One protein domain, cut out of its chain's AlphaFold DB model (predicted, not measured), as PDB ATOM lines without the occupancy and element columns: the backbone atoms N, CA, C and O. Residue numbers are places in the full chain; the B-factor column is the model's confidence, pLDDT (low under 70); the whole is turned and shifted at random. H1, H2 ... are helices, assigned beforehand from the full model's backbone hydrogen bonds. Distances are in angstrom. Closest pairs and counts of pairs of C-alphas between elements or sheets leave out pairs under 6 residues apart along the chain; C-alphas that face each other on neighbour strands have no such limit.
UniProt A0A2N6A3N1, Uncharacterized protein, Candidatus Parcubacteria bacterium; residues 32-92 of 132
ATOM      1  N   ASP A  32     204.381 152.061 170.448       87.00
ATOM      2  CA  ASP A  32     203.259 151.743 171.329       87.00
ATOM      3  C   ASP A  32     203.145 150.229 171.542       87.00
ATOM      4  O   ASP A  32     202.954 149.796 172.669       87.00
ATOM      5  N   LYS A  33     203.404 149.409 170.513       88.62
ATOM      6  CA  LYS A  33     203.527 147.943 170.652       88.62
ATOM      7  C   LYS A  33     204.652 147.534 171.598       88.62
ATOM      8  O   LYS A  33     204.490 146.624 172.407       88.62
ATOM      9  N   LEU A  34     205.801 148.197 171.496       88.12
ATOM     10  CA  LEU A  34     206.945 147.950 172.368       88.12
ATOM     11  C   LEU A  34     206.633 148.345 173.823       88.12
ATOM     12  O   LEU A  34     206.924 147.579 174.737       88.12
ATOM     13  N   VAL A  35     205.990 149.496 174.039       87.00
ATOM     14  CA  VAL A  35     205.530 149.944 175.365       87.00
ATOM     15  C   VAL A  35     204.455 149.007 175.924       87.00
ATOM     16  O   VAL A  35     204.590 148.547 177.054       87.00
ATOM     17  N   SER A  36     203.443 148.667 175.126       90.00
ATOM     18  CA  SER A  36     202.389 147.700 175.449       90.00
ATOM     19  C   SER A  36     202.977 146.368 175.905       90.00
ATOM     20  O   SER A  36     202.639 145.876 176.979       90.00
ATOM     21  N   SER A  37     203.926 145.818 175.140       91.56
ATOM     22  CA  SER A  37     204.605 144.567 175.478       91.56
ATOM     23  C   SER A  37     205.331 144.649 176.822       91.56
ATOM     24  O   SER A  37     205.221 143.726 177.628       91.56
ATOM     25  N   MET A  38     206.026 145.756 177.101       89.94
ATOM     26  CA  MET A  38     206.714 145.947 178.382       89.94
ATOM     27  C   MET A  38     205.748 146.063 179.560       89.94
ATOM     28  O   MET A  38     205.973 145.422 180.586       89.94
ATOM     29  N   ILE A  39     204.685 146.862 179.424       89.50
ATOM     30  CA  ILE A  39     203.686 147.051 180.482       89.50
ATOM     31  C   ILE A  39     202.997 145.722 180.779       89.50
ATOM     32  O   ILE A  39     203.013 145.270 181.918       89.50
ATOM     33  N   ASN A  40     202.464 145.056 179.755       93.19
ATOM     34  CA  ASN A  40     201.771 143.782 179.914       93.19
ATOM     35  C   ASN A  40     202.684 142.689 180.476       93.19
ATOM     36  O   ASN A  40     202.275 141.960 181.373       93.19
ATOM     37  N   SER A  41     203.946 142.622 180.037       93.00
ATOM     38  CA  SER A  41     204.925 141.696 180.615       93.00
ATOM     39  C   SER A  41     205.170 141.966 182.100       93.00
ATOM     40  O   SER A  41     205.283 141.018 182.878       93.00
ATOM     41  N   TYR A  42     205.248 143.235 182.504       88.50
ATOM     42  CA  TYR A  42     205.416 143.600 183.905       88.50
ATOM     43  C   TYR A  42     204.164 143.277 184.730       88.50
ATOM     44  O   TYR A  42     204.282 142.679 185.798       88.50
ATOM     45  N   LEU A  43     202.972 143.628 184.244       90.50
ATOM     46  CA  LEU A  43     201.710 143.380 184.945       90.50
ATOM     47  C   LEU A  43     201.449 141.878 185.105       90.50
ATOM     48  O   LEU A  43     201.199 141.437 186.221       90.50
ATOM     49  N   SER A  44     201.637 141.073 184.056       93.00
ATOM     50  CA  SER A  44     201.521 139.609 184.142       93.00
ATOM     51  C   SER A  44     202.516 138.981 185.125       93.00
ATOM     52  O   SER A  44     202.239 137.924 185.685       93.00
ATOM     53  N   ALA A  45     203.675 139.609 185.349       91.00
ATOM     54  CA  ALA A  45     204.666 139.124 186.308       91.00
ATOM     55  C   ALA A  45     204.366 139.523 187.764       91.00
ATOM     56  O   ALA A  45     204.830 138.843 188.676       91.00
ATOM     57  N   ASN A  46     203.627 140.615 187.994       86.88
ATOM     58  CA  ASN A  46     203.443 141.203 189.329       86.88
ATOM     59  C   ASN A  46     201.993 141.164 189.841       86.88
ATOM     60  O   ASN A  46     201.772 141.349 191.034       86.88
ATOM     61  N   ILE A  47     201.010 140.911 188.976       86.88
ATOM     62  CA  ILE A  47     199.594 140.812 189.336       86.88
ATOM     63  C   ILE A  47     199.126 139.387 189.051       86.88
ATOM     64  O   ILE A  47     199.124 138.920 187.912       86.88
ATOM     65  N   SER A  48     198.724 138.681 190.107       87.75
ATOM     66  CA  SER A  48     198.236 137.309 189.988       87.75
ATOM     67  C   SER A  48     196.947 137.264 189.164       87.75
ATOM     68  O   SER A  48     195.990 137.970 189.471       87.75
ATOM     69  N   GLY A  49     196.925 136.435 188.118       88.81
ATOM     70  CA  GLY A  49     195.756 136.283 187.247       88.81
ATOM     71  C   GLY A  49     195.520 137.446 186.280       88.81
ATOM     72  O   GLY A  49     194.448 137.512 185.680       88.81
ATOM     73  N   TYR A  50     196.490 138.354 186.122       94.00
ATOM     74  CA  TYR A  50     196.432 139.385 185.092       94.00
ATOM     75  C   TYR A  50     196.695 138.791 183.706       94.00
ATOM     76  O   TYR A  50     197.744 138.186 183.459       94.00
ATOM     77  N   GLU A  51     195.770 139.050 182.789       94.56
ATOM     78  CA  GLU A  51     195.904 138.756 181.368       94.56
ATOM     79  C   GLU A  51     195.711 140.054 180.568       94.56
ATOM     80  O   GLU A  51     194.809 140.831 180.890       94.56
ATOM     81  N   PRO A  52     196.550 140.324 179.552       94.88
ATOM     82  CA  PRO A  52     196.361 141.455 178.647       94.88
ATOM     83  C   PRO A  52     195.034 141.379 177.887       94.88
ATOM     84  O   PRO A  52     194.467 140.296 177.721       94.88
ATOM     85  N   LEU A  53     194.591 142.512 177.333       94.69
ATOM     86  CA  LEU A  53     193.437 142.509 176.433       94.69
ATOM     87  C   LEU A  53     193.710 141.614 175.212       94.69
ATOM     88  O   LEU A  53     194.793 141.691 174.624       94.69
ATOM     89  N   PRO A  54     192.737 140.786 174.794       92.31
ATOM     90  CA  PRO A  54     192.871 139.993 173.583       92.31
ATOM     91  C   PRO A  54     192.797 140.883 172.331       92.31
ATOM     92  O   PRO A  54     192.138 141.920 172.330       92.31
ATOM     93  N   ASP A  55     193.403 140.439 171.226       87.25
ATOM     94  CA  ASP A  55     193.454 141.193 169.957       87.25
ATOM     95  C   ASP A  55     192.066 141.568 169.393       87.25
ATOM     96  O   ASP A  55     191.937 142.500 168.601       87.25
ATOM     97  N   ASN A  56     191.023 140.829 169.777       90.81
ATOM     98  CA  ASN A  56     189.632 141.040 169.379       90.81
ATOM     99  C   ASN A  56     188.760 141.640 170.496       90.81
ATOM    100  O   ASN A  56     187.537 141.481 170.462       90.81
ATOM    101  N   ALA A  57     189.371 142.289 171.490       89.94
ATOM    102  CA  ALA A  57     188.651 143.007 172.534       89.94
ATOM    103  C   ALA A  57     187.713 144.081 171.940       89.94
ATOM    104  O   ALA A  57     188.005 144.646 170.880       89.94
ATOM    105  N   PRO A  58     186.584 144.384 172.611       91.69
ATOM    106  CA  PRO A  58     185.732 145.512 172.236       91.69
ATOM    107  C   PRO A  58     186.507 146.837 172.309       91.69
ATOM    108  O   PRO A  58     187.586 146.903 172.899       91.69
ATOM    109  N   THR A  59     185.978 147.921 171.736       91.31
ATOM    110  CA  THR A  59     186.596 149.244 171.950       91.31
ATOM    111  C   THR A  59     186.444 149.678 173.411       91.31
ATOM    112  O   THR A  59     185.578 149.168 174.124       91.31
ATOM    113  N   PHE A  60     187.252 150.641 173.861       91.75
ATOM    114  CA  PHE A  60     187.150 151.181 175.223       91.75
ATOM    115  C   PHE A  60     185.714 151.633 175.545       91.75
ATOM    116  O   PHE A  60     185.149 151.245 176.564       91.75
ATOM    117  N   GLU A  61     185.072 152.344 174.616       91.31
ATOM    118  CA  GLU A  61     183.699 152.849 174.747       91.31
ATOM    119  C   GLU A  61     182.654 151.725 174.822       91.31
ATOM    120  O   GLU A  61     181.581 151.906 175.393       91.31
ATOM    121  N   GLN A  62     182.955 150.562 174.243       91.50
ATOM    122  CA  GLN A  62     182.098 149.378 174.279       91.50
ATOM    123  C   GLN A  62     182.324 148.523 175.527       91.50
ATOM    124  O   GLN A  62     181.418 147.787 175.917       91.50
ATOM    125  N   SER A  63     183.507 148.601 176.146       90.00
ATOM    126  CA  SER A  63     183.823 147.840 177.359       90.00
ATOM    127  C   SER A  63     182.889 148.206 178.517       90.00
ATOM    128  O   SER A  63     182.515 147.342 179.306       90.00
ATOM    129  N   GLY A  64     182.483 149.481 178.596       87.25
ATOM    130  CA  GLY A  64     181.578 150.005 179.620       87.25
ATOM    131  C   GLY A  64     182.116 149.913 181.052       87.25
ATOM    132  O   GLY A  64     181.374 150.200 181.992       87.25
ATOM    133  N   TYR A  65     183.372 149.497 181.228       91.75
ATOM    134  CA  TYR A  65     184.029 149.433 182.524       91.75
ATOM    135  C   TYR A  65     184.576 150.815 182.900       91.75
ATOM    136  O   TYR A  65     184.940 151.605 182.034       91.75
ATOM    137  N   ASN A  66     184.559 151.110 184.198       92.75
ATOM    138  CA  ASN A  66     185.076 152.349 184.763       92.75
ATOM    139  C   ASN A  66     185.883 151.988 186.008       92.75
ATOM    140  O   ASN A  66     185.327 151.510 187.007       92.75
ATOM    141  N   HIS A  67     187.195 152.157 185.918       94.19
ATOM    142  CA  HIS A  67     188.106 151.770 186.976       94.19
ATOM    143  C   HIS A  67     188.072 152.788 188.133       94.19
ATOM    144  O   HIS A  67     188.325 153.971 187.923       94.19
ATOM    145  N   PRO A  68     187.882 152.359 189.396       93.69
ATOM    146  CA  PRO A  68     187.625 153.274 190.518       93.69
ATOM    147  C   PRO A  68     188.790 154.213 190.871       93.69
ATOM    148  O   PRO A  68     188.591 155.195 191.584       93.69
ATOM    149  N   LEU A  69     190.004 153.900 190.415       91.69
ATOM    150  CA  LEU A  69     191.221 154.673 190.697       91.69
ATOM    151  C   LEU A  69     191.797 155.405 189.480       91.69
ATOM    152  O   LEU A  69     192.828 156.063 189.613       91.69
ATOM    153  N   LEU A  70     191.196 155.252 188.300       92.44
ATOM    154  CA  LEU A  70     191.669 155.899 187.077       92.44
ATOM    155  C   LEU A  70     190.596 156.860 186.584       92.44
ATOM    156  O   LEU A  70     189.409 156.590 186.710       92.44
ATOM    157  N   ASN A  71     191.008 157.983 186.006       91.62
ATOM    158  CA  ASN A  71     190.077 158.774 185.206       91.62
ATOM    159  C   ASN A  71     189.968 158.207 183.781       91.62
ATOM    160  O   ASN A  71     190.859 157.491 183.320       91.62
ATOM    161  N   ASP A  72     188.929 158.619 183.051       92.00
ATOM    162  CA  ASP A  72     188.640 158.159 181.685       92.00
ATOM    163  C   ASP A  72     189.845 158.267 180.735       92.00
ATOM    164  O   ASP A  72     190.056 157.410 179.881       92.00
ATOM    165  N   THR A  73     190.666 159.315 180.875       90.88
ATOM    166  CA  THR A  73     191.834 159.523 180.003       90.88
ATOM    167  C   THR A  73     192.939 158.514 180.302       90.88
ATOM    168  O   THR A  73     193.531 157.951 179.379       90.88
ATOM    169  N   GLN A  74     193.225 158.271 181.581       92.19
ATOM    170  CA  GLN A  74     194.206 157.275 182.013       92.19
ATOM    171  C   GLN A  74     193.753 155.869 181.630       92.19
ATOM    172  O   GLN A  74     194.541 155.101 181.080       92.19
ATOM    173  N   GLU A  75     192.482 155.561 181.879       94.06
ATOM    174  CA  GLU A  75     191.914 154.257 181.581       94.06
ATOM    175  C   GLU A  75     191.942 153.970 180.080       94.06
ATOM    176  O   GLU A  75     192.497 152.954 179.663       94.06
ATOM    177  N   LYS A  76     191.479 154.919 179.257       93.06
ATOM    178  CA  LYS A  76     191.549 154.801 177.800       93.06
ATOM    179  C   LYS A  76     192.984 154.632 177.304       93.06
ATOM    180  O   LYS A  76     193.233 153.818 176.422       93.06
ATOM    181  N   THR A  77     193.939 155.376 177.865       91.06
ATOM    182  CA  THR A  77     195.353 155.274 177.464       91.06
ATOM    183  C   THR A  77     195.907 153.873 177.723       91.06
ATOM    184  O   THR A  77     196.608 153.321 176.879       91.06
ATOM    185  N   LEU A  78     195.595 153.286 178.880       92.56
ATOM    186  CA  LEU A  78     195.996 151.917 179.207       92.56
ATOM    187  C   LEU A  78     195.292 150.903 178.298       92.56
ATOM    188  O   LEU A  78     195.949 150.009 177.762       92.56
ATOM    189  N   TYR A  79     193.995 151.091 178.055       94.19
ATOM    190  CA  TYR A  79     193.208 150.247 177.161       94.19
ATOM    191  C   TYR A  79     193.767 150.238 175.730       94.19
ATOM    192  O   TYR A  79     193.974 149.176 175.147       94.19
ATOM    193  N   ASP A  80     194.103 151.411 175.178       91.62
ATOM    194  CA  ASP A  80     194.714 151.561 173.848       91.62
ATOM    195  C   ASP A  80     196.108 150.895 173.770       91.62
ATOM    196  O   ASP A  80     196.560 150.493 172.696       91.62
ATOM    197  N   LEU A  81     196.790 150.744 174.912       91.69
ATOM    198  CA  LEU A  81     198.041 149.993 175.054       91.69
ATOM    199  C   LEU A  81     197.813 148.491 175.302       91.69
ATOM    200  O   LEU A  81     198.772 147.768 175.575       91.69
ATOM    201  N   GLY A  82     196.581 147.993 175.200       93.25
ATOM    202  CA  GLY A  82     196.249 146.578 175.372       93.25
ATOM    203  C   GLY A  82     196.275 146.103 176.826       93.25
ATOM    204  O   GLY A  82     196.474 144.913 177.072       93.25
ATOM    205  N   VAL A  83     196.142 147.015 177.792       94.25
ATOM    206  CA  VAL A  83     196.029 146.683 179.220       94.25
ATOM    207  C   VAL A  83     194.567 146.436 179.566       94.25
ATOM    208  O   VAL A  83     193.723 147.288 179.292       94.25
ATOM    209  N   ASP A  84     194.265 145.306 180.208       95.00
ATOM    210  CA  ASP A  84     192.923 145.056 180.744       95.00
ATOM    211  C   ASP A  84     192.773 145.784 182.085       95.00
ATOM    212  O   ASP A  84     193.257 145.335 183.128       95.00
ATOM    213  N   THR A  85     192.117 146.947 182.052       94.12
ATOM    214  CA  THR A  85     191.941 147.806 183.230       94.12
ATOM    215  C   THR A  85     191.057 147.155 184.288       94.12
ATOM    216  O   THR A  85     191.234 147.438 185.468       94.12
ATOM    217  N   SER A  86     190.194 146.200 183.920       93.69
ATOM    218  CA  SER A  86     189.345 145.461 184.865       93.69
ATOM    219  C   SER A  86     190.112 144.475 185.748       93.69
ATOM    220  O   SER A  86     189.593 143.999 186.760       93.69
ATOM    221  N   LYS A  87     191.354 144.157 185.366       93.75
ATOM    222  CA  LYS A  87     192.262 143.265 186.099       93.75
ATOM    223  C   LYS A  87     193.256 144.019 186.971       93.75
ATOM    224  O   LYS A  87     194.063 143.386 187.654       93.75
ATOM    225  N   LEU A  88     193.236 145.349 186.935       91.69
ATOM    226  CA  LEU A  88     194.087 146.161 187.790       91.69
ATOM    227  C   LEU A  88     193.535 146.189 189.227       91.69
ATOM    228  O   LEU A  88     192.330 146.041 189.437       91.69
ATOM    229  N   PRO A  89     194.403 146.358 190.240       89.31
ATOM    230  CA  PRO A  89     193.961 146.537 191.613       89.31
ATOM    231  C   PRO A  89     193.065 147.767 191.756       89.31
ATOM    232  O   PRO A  89     193.412 148.862 191.313       89.31
ATOM    233  N   THR A  90     191.948 147.599 192.455       92.69
ATOM    234  CA  THR A  90     190.988 148.675 192.740       92.69
ATOM    235  C   THR A  90     191.292 149.422 194.038       92.69
ATOM    236  O   THR A  90     190.575 150.351 194.400       92.69
ATOM    237  N   GLU A  91     192.346 149.019 194.747       90.50
ATOM    238  CA  GLU A  91     192.777 149.596 196.017       90.50
ATOM    239  C   GLU A  91     194.295 149.807 196.017       90.50
ATOM    240  O   GLU A  91     195.046 149.060 195.389       90.50
ATOM    241  N   ILE A  92     194.743 150.837 196.737       89.50
ATOM    242  CA  ILE A  92     196.158 151.175 196.922       89.50
ATOM    243  C   ILE A  92     196.446 151.122 198.422       89.50
ATOM    244  O   ILE A  92     195.779 151.823 199.193       89.50
TER     245      ILE A  92
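AT A GLANCE: This is residues 32 to 92 of the 132 residues of an uncharacterized protein of Candidatus Parcubacteria bacterium (UniProt A0A2N6A3N1). A small rounded domain has the longest helix, H1, along one side and the shorter helices H3 and H2 on the opposite side, with part of the unnamed stretch of residues 81 to 92 passing through the middle between them. The long link of residues 47 to 59 folds back alongside H1 and then runs round to H2, while the last residues of the printed part lead away from the middle. The printed part has 61 residues with three named helices, in the order H1, H2, H3, and no named strand. The class is all helix, though 28 of the 61 residues, under half, are in named elements. The whole is compact, with a radius of gyration of the C-alphas of 11.0 A and spans of 27 by 25 by 17 A.

IN THESE COORDINATES: H1 is residues 32 to 46, 15 residues, from C-alpha 32 at (203.259, 151.743, 171.329) to C-alpha 46 at (203.443, 141.203, 189.329), a length of 20.9 A. H3 is residues 72 to 80, nine residues, and measures 11.9 A from its first to its last C-alpha; C-alpha 80 is at (194.714, 151.561, 173.848). H2 is residues 60 to 63, four residues, 5.2 A long, beginning with C-alpha 60 at (187.150, 151.181, 175.223).

HOW THE PARTS SIT: H1 touches no helix. It is near H3, with 5 pairs of C-alphas within 10 A and no pair within 8 A. H1 and H2 are apart, with no C-alpha of the one within 8 A of the other. H2 and H3 only just touch, with 3 pairs of C-alphas within 8 A. Their closest C-alphas are those of Phe 60 and Lys 76, 6.3 A apart, and their centres are 10.5 A apart. In H1 and H3 every O i to N i+4 pair is within hydrogen-bond range; H2 is too short for such a pair, and its 1 pair of O i and N i+3 is within range.

THE WHOLE: The two C-alphas farthest apart are those of Asn 56 and Ile 92, at 30.1 A, and the first and last printed C-alphas, of Asp 32 and Ile 92, are 26.6 A apart. The printed part has no cut. The link from H1 to H2 is long, with 13 residues, and the link from H2 to H3 is short, with 8. The C-alphas of residues 47 to 59 lie 7 to 14 A from the mean of all C-alphas, and those of residues 81 to 92 lie 2 to 16 A from it. The mean pLDDT of the printed part is 91.4, and no printed residue is under 70.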